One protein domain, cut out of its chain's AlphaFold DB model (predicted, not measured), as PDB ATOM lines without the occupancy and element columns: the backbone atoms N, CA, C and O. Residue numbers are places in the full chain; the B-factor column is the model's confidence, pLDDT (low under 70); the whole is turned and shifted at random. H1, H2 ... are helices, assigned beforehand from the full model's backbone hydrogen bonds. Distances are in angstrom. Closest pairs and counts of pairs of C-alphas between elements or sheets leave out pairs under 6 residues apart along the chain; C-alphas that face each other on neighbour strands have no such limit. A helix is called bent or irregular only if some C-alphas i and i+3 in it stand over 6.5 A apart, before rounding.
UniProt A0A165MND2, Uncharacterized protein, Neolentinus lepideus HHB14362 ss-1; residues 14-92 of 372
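AT A GLANCE: This is residues 14 to 92 of the 372 residues of an uncharacterized protein of Neolentinus lepideus HHB14362 ss-1 (UniProt A0A165MND2). Three helices run back and forth in a loose row with H2 in the middle; residues 14 to 19 of H1 stick out, and a long loop joins H2 to H3. The printed part has 79 residues, three named helices and no named strand; its class is all helix. It is elongated, 43 by 28 by 19 A, and only just loose, close to compact, with a radius of gyration of the C-alphas of 14.0 A.

IN THESE COORDINATES: Find C-alpha 14 at (-65.329, 24.219, -33.142); from there H1 runs 27.4 A to residue 33, with a kink of 29 degrees near residue 27. It is irregular, but only just: C-alphas 28 and 31 are 6.6 A apart. H2, residues 40 to 54, spans 21.0 A. H3, residues 76 to 87, spans 16.6 A and ends at C-alpha 87, (-38.284, 54.541, -31.903).

HOW THE PARTS SIT: H1 touches H2 with residues 24 to 32 alone, closest at the C-alphas of Pro 32 and Arg 47, 5.7 A; this helical hairpin runs opposite ways at 35.4 degrees, only just a steep tilt. H2 and H3, also a hairpin, touch at a shallow tilt of 17 degrees, opposite ways; their closest C-alphas, Ser 45 and Ser 86, are 5.6 A apart. H1 and H3 are apart. Every O i to N i+4 pair is within hydrogen-bond range in H2 and H3, and 12 of 16 in H1.

THE WHOLE: The C-alphas farthest apart, Thr 14 and Glu 90, are 45.8 A apart. The printed part has no cut; the link from H2 to H3, 21 residues, is long. Look for pLDDT under 70 at residues 14 to 24, 58 to 68 and 70.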
ATOM      1  N   THR A  14     -65.952  23.993 -31.830       47.91
ATOM      2  CA  THR A  14     -65.329  24.219 -33.142       47.91
ATOM      3  C   THR A  14     -64.898  25.669 -33.347       47.91
ATOM      4  O   THR A  14     -63.760  25.882 -33.728       47.91
ATOM      5  N   LYS A  15     -65.732  26.664 -33.015       50.81
ATOM      6  CA  LYS A  15     -65.408  28.094 -33.187       50.81
ATOM      7  C   LYS A  15     -64.403  28.626 -32.163       50.81
ATOM      8  O   LYS A  15     -63.694  29.586 -32.441       50.81
ATOM      9  N   MET A  16     -64.338  28.010 -30.981       48.44
ATOM     10  CA  MET A  16     -63.288  28.299 -29.993       48.44
ATOM     11  C   MET A  16     -61.932  27.772 -30.475       48.44
ATOM     12  O   MET A  16     -60.937  28.484 -30.361       48.44
ATOM     13  N   GLN A  17     -61.916  26.557 -31.036       53.84
ATOM     14  CA  GLN A  17     -60.729  25.922 -31.605       53.84
ATOM     15  C   GLN A  17     -60.261  26.664 -32.862       53.84
ATOM     16  O   GLN A  17     -59.168  27.199 -32.864       53.84
ATOM     17  N   GLU A  18     -61.132  26.832 -33.856       55.41
ATOM     18  CA  GLU A  18     -60.918  27.617 -35.081       55.41
ATOM     19  C   GLU A  18     -60.403  29.033 -34.765       55.41
ATOM     20  O   GLU A  18     -59.418  29.489 -35.340       55.41
ATOM     21  N   GLY A  19     -60.986  29.709 -33.768       58.47
ATOM     22  CA  GLY A  19     -60.502  31.007 -33.298       58.47
ATOM     23  C   GLY A  19     -59.152  30.966 -32.569       58.47
ATOM     24  O   GLY A  19     -58.458  31.980 -32.539       58.47
ATOM     25  N   ALA A  20     -58.757  29.853 -31.945       61.09
ATOM     26  CA  ALA A  20     -57.408  29.656 -31.402       61.09
ATOM     27  C   ALA A  20     -56.407  29.351 -32.524       61.09
ATOM     28  O   ALA A  20     -55.398  30.042 -32.631       61.09
ATOM     29  N   ASP A  21     -56.740  28.419 -33.414       62.94
ATOM     30  CA  ASP A  21     -55.933  28.012 -34.560       62.94
ATOM     31  C   ASP A  21     -55.631  29.216 -35.474       62.94
ATOM     32  O   ASP A  21     -54.488  29.400 -35.885       62.94
ATOM     33  N   ILE A  22     -56.607  30.100 -35.731       67.50
ATOM     34  CA  ILE A  22     -56.401  31.363 -36.468       67.50
ATOM     35  C   ILE A  22     -55.395  32.280 -35.752       67.50
ATOM     36  O   ILE A  22     -54.510  32.832 -36.402       67.50
ATOM     37  N   ARG A  23     -55.486  32.429 -34.421       67.00
ATOM     38  CA  ARG A  23     -54.548  33.262 -33.641       67.00
ATOM     39  C   ARG A  23     -53.131  32.689 -33.640       67.00
ATOM     40  O   ARG A  23     -52.187  33.456 -33.796       67.00
ATOM     41  N   VAL A  24     -52.985  31.370 -33.510       69.19
ATOM     42  CA  VAL A  24     -51.682  30.687 -33.574       69.19
ATOM     43  C   VAL A  24     -51.071  30.834 -34.970       69.19
ATOM     44  O   VAL A  24     -49.931  31.267 -35.077       69.19
ATOM     45  N   ASN A  25     -51.829  30.593 -36.049       70.88
ATOM     46  CA  ASN A  25     -51.334  30.818 -37.415       70.88
ATOM     47  C   ASN A  25     -50.886  32.277 -37.632       70.88
ATOM     48  O   ASN A  25     -49.793  32.508 -38.142       70.88
ATOM     49  N   PHE A  26     -51.682  33.252 -37.191       74.81
ATOM     50  CA  PHE A  26     -51.356  34.672 -37.339       74.81
ATOM     51  C   PHE A  26     -50.076  35.075 -36.584       74.81
ATOM     52  O   PHE A  26     -49.234  35.785 -37.132       74.81
ATOM     53  N   LEU A  27     -49.901  34.605 -35.344       77.50
ATOM     54  CA  LEU A  27     -48.740  34.941 -34.509       77.50
ATOM     55  C   LEU A  27     -47.473  34.144 -34.872       77.50
ATOM     56  O   LEU A  27     -46.381  34.698 -34.784       77.50
ATOM     57  N   GLU A  28     -47.593  32.879 -35.289       72.44
ATOM     58  CA  GLU A  28     -46.446  32.000 -35.581       72.44
ATOM     59  C   GLU A  28     -46.035  31.963 -37.066       72.44
ATOM     60  O   GLU A  28     -44.921  31.533 -37.370       72.44
ATOM     61  N   ARG A  29     -46.896  32.386 -38.006       73.44
ATOM     62  CA  ARG A  29     -46.604  32.362 -39.458       73.44
ATOM     63  C   ARG A  29     -46.658  33.740 -40.099       73.44
ATOM     64  O   ARG A  29     -45.668  34.164 -40.693       73.44
ATOM     65  N   ASP A  30     -47.785  34.434 -39.967       77.81
ATOM     66  CA  ASP A  30     -48.003  35.685 -40.697       77.81
ATOM     67  C   ASP A  30     -47.129  36.806 -40.115       77.81
ATOM     68  O   ASP A  30     -46.357  37.437 -40.840       77.81
ATOM     69  N   MET A  31     -47.170  37.002 -38.791       81.94
ATOM     70  CA  MET A  31     -46.421  38.056 -38.095       81.94
ATOM     71  C   MET A  31     -44.893  37.991 -38.282       81.94
ATOM     72  O   MET A  31     -44.323  39.034 -38.602       81.94
ATOM     73  N   PRO A  32     -44.199  36.837 -38.176       79.50
ATOM     74  CA  PRO A  32     -42.762  36.758 -38.461       79.50
ATOM     75  C   PRO A  32     -42.389  37.152 -39.898       79.50
ATOM     76  O   PRO A  32     -41.284  37.640 -40.127       79.50
ATOM     77  N   SER A  33     -43.310  36.971 -40.853       81.44
ATOM     78  CA  SER A  33     -43.133  37.358 -42.259       81.44
ATOM     79  C   SER A  33     -43.546  38.802 -42.575       81.44
ATOM     80  O   SER A  33     -43.326  39.263 -43.693       81.44
ATOM     81  N   LEU A  34     -44.135  39.530 -41.616       81.88
ATOM     82  CA  LEU A  34     -44.656  40.877 -41.840       81.88
ATOM     83  C   LEU A  34     -43.533  41.844 -42.228       81.88
ATOM     84  O   LEU A  34     -42.586  42.047 -41.469       81.88
ATOM     85  N   GLU A  35     -43.677  42.504 -43.372       85.94
ATOM     86  CA  GLU A  35     -42.802  43.576 -43.838       85.94
ATOM     87  C   GLU A  35     -43.643  44.812 -44.172       85.94
ATOM     88  O   GLU A  35     -44.717  44.704 -44.767       85.94
ATOM     89  N   ILE A  36     -43.165  45.990 -43.770       82.06
ATOM     90  CA  ILE A  36     -43.794  47.275 -44.075       82.06
ATOM     91  C   ILE A  36     -42.831  48.036 -44.979       82.06
ATOM     92  O   ILE A  36     -41.767  48.479 -44.548       82.06
ATOM     93  N   VAL A  37     -43.209  48.153 -46.252       79.25
ATOM     94  CA  VAL A  37     -42.415  48.834 -47.280       79.25
ATOM     95  C   VAL A  37     -42.150  50.276 -46.842       79.25
ATOM     96  O   VAL A  37     -43.089  51.013 -46.553       79.25
ATOM     97  N   GLY A  38     -40.874  50.661 -46.774       72.56
ATOM     98  CA  GLY A  38     -40.445  51.989 -46.323       72.56
ATOM     99  C   GLY A  38     -40.387  52.190 -44.801       72.56
ATOM    100  O   GLY A  38     -40.037  53.280 -44.367       72.56
ATOM    101  N   ASN A  39     -40.692  51.182 -43.973       80.69
ATOM    102  CA  ASN A  39     -40.572  51.296 -42.513       80.69
ATOM    103  C   ASN A  39     -40.134  49.969 -41.858       80.69
ATOM    104  O   ASN A  39     -40.932  49.232 -41.266       80.69
ATOM    105  N   SER A  40     -38.834  49.675 -41.975       82.69
ATOM    106  CA  SER A  40     -38.196  48.495 -41.374       82.69
ATOM    107  C   SER A  40     -38.328  48.461 -39.837       82.69
ATOM    108  O   SER A  40     -38.733  47.417 -39.309       82.69
ATOM    109  N   PRO A  41     -38.118  49.568 -39.089       82.62
ATOM    110  CA  PRO A  41     -38.278  49.558 -37.634       82.62
ATOM    111  C   PRO A  41     -39.700  49.286 -37.156       82.62
ATOM    112  O   PRO A  41     -39.870  48.519 -36.212       82.62
ATOM    113  N   LEU A  42     -40.738  49.809 -37.818       82.00
ATOM    114  CA  LEU A  42     -42.125  49.478 -37.465       82.00
ATOM    115  C   LEU A  42     -42.435  47.996 -37.728       82.00
ATOM    116  O   LEU A  42     -43.111  47.363 -36.916       82.00
ATOM    117  N   ALA A  43     -41.904  47.413 -38.808       84.06
ATOM    118  CA  ALA A  43     -42.015  45.973 -39.048       84.06
ATOM    119  C   ALA A  43     -41.292  45.157 -37.955       84.06
ATOM    120  O   ALA A  43     -41.859  44.199 -37.430       84.06
ATOM    121  N   SER A  44     -40.082  45.565 -37.553       82.50
ATOM    122  CA  SER A  44     -39.337  44.983 -36.422       82.50
ATOM    123  C   SER A  44     -40.126  45.079 -35.109       82.50
ATOM    124  O   SER A  44     -40.304  44.073 -34.418       82.50
ATOM    125  N   SER A  45     -40.684  46.255 -34.812       85.25
ATOM    126  CA  SER A  45     -41.510  46.535 -33.634       85.25
ATOM    127  C   SER A  45     -42.719  45.604 -33.559       85.25
ATOM    128  O   SER A  45     -42.927  44.919 -32.558       85.25
ATOM    129  N   ILE A  46     -43.481  45.489 -34.653       85.44
ATOM    130  CA  ILE A  46     -44.680  44.646 -34.703       85.44
ATOM    131  C   ILE A  46     -44.317  43.158 -34.598       85.44
ATOM    132  O   ILE A  46     -44.993  42.435 -33.867       85.44
ATOM    133  N   ARG A  47     -43.224  42.694 -35.229       85.00
ATOM    134  CA  ARG A  47     -42.715  41.315 -35.052       85.00
ATOM    135  C   ARG A  47     -42.370  41.020 -33.588       85.00
ATOM    136  O   ARG A  47     -42.756  39.974 -33.069       85.00
ATOM    137  N   ARG A  48     -41.673  41.938 -32.906       82.69
ATOM    138  CA  ARG A  48     -41.289  41.806 -31.487       82.69
ATOM    139  C   ARG A  48     -42.509  41.813 -30.563       82.69
ATOM    140  O   ARG A  48     -42.620  40.949 -29.695       82.69
ATOM    141  N   LEU A  49     -43.463  42.717 -30.788       85.94
ATOM    142  CA  LEU A  49     -44.730  42.762 -30.049       85.94
ATOM    143  C   LEU A  49     -45.569  41.493 -30.277       85.94
ATOM    144  O   LEU A  49     -46.116  40.947 -29.319       85.94
ATOM    145  N   ALA A  50     -45.624  40.966 -31.504       82.62
ATOM    146  CA  ALA A  50     -46.286  39.695 -31.798       82.62
ATOM    147  C   ALA A  50     -45.611  38.511 -31.082       82.62
ATOM    148  O   ALA A  50     -46.309  37.668 -30.516       82.62
ATOM    149  N   ALA A  51     -44.275  38.479 -31.026       81.56
ATOM    150  CA  ALA A  51     -43.531  37.477 -30.263       81.56
ATOM    151  C   ALA A  51     -43.807  37.573 -28.748       81.56
ATOM    152  O   ALA A  51     -44.042  36.548 -28.108       81.56
ATOM    153  N   LEU A  52     -43.874  38.783 -28.174       84.38
ATOM    154  CA  LEU A  52     -44.286  38.977 -26.776       84.38
ATOM    155  C   LEU A  52     -45.719  38.482 -26.528       84.38
ATOM    156  O   LEU A  52     -45.959  37.791 -25.536       84.38
ATOM    157  N   VAL A  53     -46.663  38.769 -27.431       82.94
ATOM    158  CA  VAL A  53     -48.045  38.260 -27.344       82.94
ATOM    159  C   VAL A  53     -48.086  36.730 -27.442       82.94
ATOM    160  O   VAL A  53     -48.830  36.102 -26.688       82.94
ATOM    161  N   ALA A  54     -47.259  36.109 -28.288       79.56
ATOM    162  CA  ALA A  54     -47.177  34.651 -28.402       79.56
ATOM    163  C   ALA A  54     -46.766  33.967 -27.079       79.56
ATOM    164  O   ALA A  54     -47.271  32.887 -26.780       79.56
ATOM    165  N   THR A  55     -45.959  34.613 -26.223       79.62
ATOM    166  CA  THR A  55     -45.594  34.057 -24.896       79.62
ATOM    167  C   THR A  55     -46.775  33.872 -23.929       79.62
ATOM    168  O   THR A  55     -46.652  33.124 -22.960       79.62
ATOM    169  N   HIS A  56     -47.915  34.534 -24.175       77.69
ATOM    170  CA  HIS A  56     -49.169  34.363 -23.417       77.69
ATOM    171  C   HIS A  56     -50.122  33.336 -24.045       77.69
ATOM    172  O   HIS A  56     -51.070  32.897 -23.396       77.69
ATOM    173  N   TYR A  57     -49.875  32.933 -25.294       74.12
ATOM    174  CA  TYR A  57     -50.680  31.954 -26.027       74.12
ATOM    175  C   TYR A  57     -49.797  30.860 -26.657       74.12
ATOM    176  O   TYR A  57     -49.887  30.637 -27.866       74.12
ATOM    177  N   PRO A  58     -48.934  30.179 -25.875       66.75
ATOM    178  CA  PRO A  58     -48.057  29.146 -26.413       66.75
ATOM    179  C   PRO A  58     -48.885  27.970 -26.951       66.75
ATOM    180  O   PRO A  58     -49.749  27.435 -26.249       66.75
ATOM    181  N   ASP A  59     -48.610  27.544 -28.188       67.75
ATOM    182  CA  ASP A  59     -49.169  26.306 -28.739       67.75
ATOM    183  C   ASP A  59     -48.762  25.103 -27.870       67.75
ATOM    184  O   ASP A  59     -47.736  25.116 -27.183       67.75
ATOM    185  N   TYR A  60     -49.532  24.013 -27.913       60.53
ATOM    186  CA  TYR A  60     -49.303  22.864 -27.023       60.53
ATOM    187  C   TYR A  60     -47.901  22.237 -27.181       60.53
ATOM    188  O   TYR A  60     -47.427  21.541 -26.280       60.53
ATOM    189  N   LYS A  61     -47.244  22.477 -28.324       62.06
ATOM    190  CA  LYS A  61     -45.872  22.045 -28.621       62.06
ATOM    191  C   LYS A  61     -44.831  22.966 -27.987       62.06
ATOM    192  O   LYS A  61     -43.906  22.472 -27.352       62.06
ATOM    193  N   THR A  62     -44.984  24.281 -28.136       64.50
ATOM    194  CA  THR A  62     -44.044  25.279 -27.603       64.50
ATOM    195  C   THR A  62     -44.163  25.398 -26.083       64.50
ATOM    196  O   THR A  62     -43.143  25.474 -25.398       64.50
ATOM    197  N   ALA A  63     -45.371  25.249 -25.529       61.03
ATOM    198  CA  ALA A  63     -45.614  25.132 -24.087       61.03
ATOM    199  C   ALA A  63     -44.900  23.934 -23.423       61.03
ATOM    200  O   ALA A  63     -44.665  23.954 -22.218       61.03
ATOM    201  N   ALA A  64     -44.555  22.890 -24.186       61.22
ATOM    202  CA  ALA A  64     -43.837  21.716 -23.685       61.22
ATOM    203  C   ALA A  64     -42.300  21.870 -23.709       61.22
ATOM    204  O   ALA A  64     -41.598  21.004 -23.185       61.22
ATOM    205  N   THR A  65     -41.780  22.942 -24.319       65.12
ATOM    206  CA  THR A  65     -40.335  23.204 -24.477       65.12
ATOM    207  C   THR A  65     -39.872  24.550 -23.919       65.12
ATOM    208  O   THR A  65     -38.674  24.720 -23.715       65.12
ATOM    209  N   ALA A  66     -40.780  25.502 -23.699       66.62
ATOM    210  CA  ALA A  66     -40.477  26.819 -23.138       66.62
ATOM    211  C   ALA A  66     -40.075  26.736 -21.653       66.62
ATOM    212  O   ALA A  66     -40.672  25.973 -20.886       66.62
ATOM    213  N   GLY A  67     -39.101  27.550 -21.234       68.38
ATOM    214  CA  GLY A  67     -38.810  27.746 -19.814       68.38
ATOM    215  C   GLY A  67     -39.937  28.523 -19.114       68.38
ATOM    216  O   GLY A  67     -40.667  29.272 -19.773       68.38
ATOM    217  N   PRO A  68     -40.107  28.409 -17.782       64.75
ATOM    218  CA  PRO A  68     -41.065  29.244 -17.055       64.75
ATOM    219  C   PRO A  68     -40.757  30.745 -17.202       64.75
ATOM    220  O   PRO A  68     -41.674  31.559 -17.183       64.75
ATOM    221  N   GLU A  69     -39.490  31.103 -17.418       70.75
ATOM    222  CA  GLU A  69     -39.014  32.444 -17.765       70.75
ATOM    223  C   GLU A  69     -39.373  32.920 -19.186       70.75
ATOM    224  O   GLU A  69     -39.304  34.125 -19.436       70.75
ATOM    225  N   ASP A  70     -39.728  32.026 -20.118       66.88
ATOM    226  CA  ASP A  70     -40.162  32.358 -21.490       66.88
ATOM    227  C   ASP A  70     -41.670  32.606 -21.604       66.88
ATOM    228  O   ASP A  70     -42.132  33.194 -22.584       66.88
ATOM    229  N   LEU A  71     -42.439  32.174 -20.606       72.62
ATOM    230  CA  LEU A  71     -43.891  32.284 -20.570       72.62
ATOM    231  C   LEU A  71     -44.346  33.626 -19.987       72.62
ATOM    232  O   LEU A  71     -43.738  34.175 -19.070       72.62
ATOM    233  N   ASN A  72     -45.478  34.124 -20.482       75.56
ATOM    234  CA  ASN A  72     -46.156  35.324 -19.990       75.56
ATOM    235  C   ASN A  72     -45.304  36.618 -19.981       75.56
ATOM    236  O   ASN A  72     -45.498  37.482 -19.123       75.56
ATOM    237  N   ARG A  73     -44.405  36.811 -20.957       78.62
ATOM    238  CA  ARG A  73     -43.503  37.981 -21.026       78.62
ATOM    239  C   ARG A  73     -44.171  39.317 -21.367       78.62
ATOM    240  O   ARG A  73     -43.526  40.340 -21.190       78.62
ATOM    241  N   LEU A  74     -45.427  39.347 -21.828       82.00
ATOM    242  CA  LEU A  74     -46.158  40.596 -22.113       82.00
ATOM    243  C   LEU A  74     -46.496  41.358 -20.812       82.00
ATOM    244  O   LEU A  74     -47.559  41.168 -20.220       82.00
ATOM    245  N   THR A  75     -45.582  42.222 -20.376       82.94
ATOM    246  CA  THR A  75     -45.775  43.199 -19.291       82.94
ATOM    247  C   THR A  75     -45.875  44.613 -19.863       82.94
ATOM    248  O   THR A  75     -45.557  44.843 -21.028       82.94
ATOM    249  N   TYR A  76     -46.300  45.588 -19.053       79.69
ATOM    250  CA  TYR A  76     -46.294  46.994 -19.473       79.69
ATOM    251  C   TYR A  76     -44.877  47.453 -19.854       79.69
ATOM    252  O   TYR A  76     -44.674  47.991 -20.939       79.69
ATOM    253  N   ASP A  77     -43.896  47.149 -19.004       84.25
ATOM    254  CA  ASP A  77     -42.511  47.605 -19.157       84.25
ATOM    255  C   ASP A  77     -41.825  46.987 -20.386       84.25
ATOM    256  O   ASP A  77     -41.083  47.665 -21.087       84.25
ATOM    257  N   THR A  78     -42.102  45.714 -20.698       82.81
ATOM    258  CA  THR A  78     -41.538  45.038 -21.885       82.81
ATOM    259  C   THR A  78     -42.164  45.524 -23.188       82.81
ATOM    260  O   THR A  78     -41.453  45.678 -24.181       82.81
ATOM    261  N   VAL A  79     -43.472  45.806 -23.200       84.88
ATOM    262  CA  VAL A  79     -44.146  46.435 -24.348       84.88
ATOM    263  C   VAL A  79     -43.597  47.839 -24.583       84.88
ATOM    264  O   VAL A  79     -43.287  48.184 -25.721       84.88
ATOM    265  N   LEU A  80     -43.441  48.626 -23.517       86.69
ATOM    266  CA  LEU A  80     -42.951  49.999 -23.591       86.69
ATOM    267  C   LEU A  80     -41.486  50.044 -24.055       86.69
ATOM    268  O   LEU A  80     -41.209  50.699 -25.054       86.69
ATOM    269  N   ALA A  81     -40.598  49.235 -23.468       85.56
ATOM    270  CA  ALA A  81     -39.207  49.109 -23.914       85.56
ATOM    271  C   ALA A  81     -39.078  48.608 -25.368       85.56
ATOM    272  O   ALA A  81     -38.215  49.073 -26.106       85.56
ATOM    273  N   THR A  82     -39.961  47.705 -25.820       85.06
ATOM    274  CA  THR A  82     -39.986  47.254 -27.230       85.06
ATOM    275  C   THR A  82     -40.346  48.394 -28.185       85.06
ATOM    276  O   THR A  82     -39.835  48.448 -29.304       85.06
ATOM    277  N   ILE A  83     -41.229  49.303 -27.764       84.88
ATOM    278  CA  ILE A  83     -41.609  50.487 -28.541       84.88
ATOM    279  C   ILE A  83     -40.478  51.524 -28.515       84.88
ATOM    280  O   ILE A  83     -40.136  52.045 -29.572       84.88
ATOM    281  N   GLU A  84     -39.857  51.771 -27.361       86.81
ATOM    282  CA  GLU A  84     -38.718  52.693 -27.222       86.81
ATOM    283  C   GLU A  84     -37.516  52.248 -28.072       86.81
ATOM    284  O   GLU A  84     -37.091  53.012 -28.934       86.81
ATOM    285  N   GLU A  85     -37.070  50.988 -27.975       83.19
ATOM    286  CA  GLU A  85     -35.988  50.435 -28.820       83.19
ATOM    287  C   GLU A  85     -36.315  50.526 -30.326       83.19
ATOM    288  O   GLU A  85     -35.426  50.634 -31.169       83.19
ATOM    289  N   SER A  86     -37.604  50.496 -30.685       82.19
ATOM    290  CA  SER A  86     -38.027  50.686 -32.077       82.19
ATOM    291  C   SER A  86     -37.927  52.152 -32.509       82.19
ATOM    292  O   SER A  86     -37.487  52.417 -33.624       82.19
ATOM    293  N   LEU A  87     -38.323  53.094 -31.647       82.00
ATOM    294  CA  LEU A  87     -38.284  54.541 -31.903       82.00
ATOM    295  C   LEU A  87     -36.861  55.123 -31.857       82.00
ATOM    296  O   LEU A  87     -36.606  56.137 -32.501       82.00
ATOM    297  N   GLU A  88     -35.943  54.483 -31.131       83.00
ATOM    298  CA  GLU A  88     -34.508  54.809 -31.104       83.00
ATOM    299  C   GLU A  88     -33.737  54.283 -32.333       83.00
ATOM    300  O   GLU A  88     -32.545  54.549 -32.481       83.00
ATOM    301  N   SER A  89     -34.394  53.545 -33.234       77.69
ATOM    302  CA  SER A  89     -33.764  52.984 -34.433       77.69
ATOM    303  C   SER A  89     -33.413  54.063 -35.466       77.69
ATOM    304  O   SER A  89     -34.277  54.827 -35.892       77.69
ATOM    305  N   GLU A  90     -32.159  54.072 -35.936       71.12
ATOM    306  CA  GLU A  90     -31.655  55.018 -36.952       71.12
ATOM    307  C   GLU A  90     -32.445  54.972 -38.278       71.12
ATOM    308  O   GLU A  90     -32.559  55.986 -38.963       71.12
ATOM    309  N   ASP A  91     -33.039  53.819 -38.609       70.62
ATOM    310  CA  ASP A  91     -33.880  53.608 -39.797       70.62
ATOM    311  C   ASP A  91     -35.332  54.128 -39.627       70.62
ATOM    312  O   ASP A  91     -36.168  53.913 -40.513       70.62
ATOM    313  N   TRP A  92     -35.708  54.721 -38.482       78.19
ATOM    314  CA  TRP A  92     -37.100  55.132 -38.255       78.19
ATOM    315  C   TRP A  92     -37.448  56.319 -39.167       78.19
ATOM    316  O   TRP A  92     -36.730  57.322 -39.151       78.19
TER     317      TRP A  92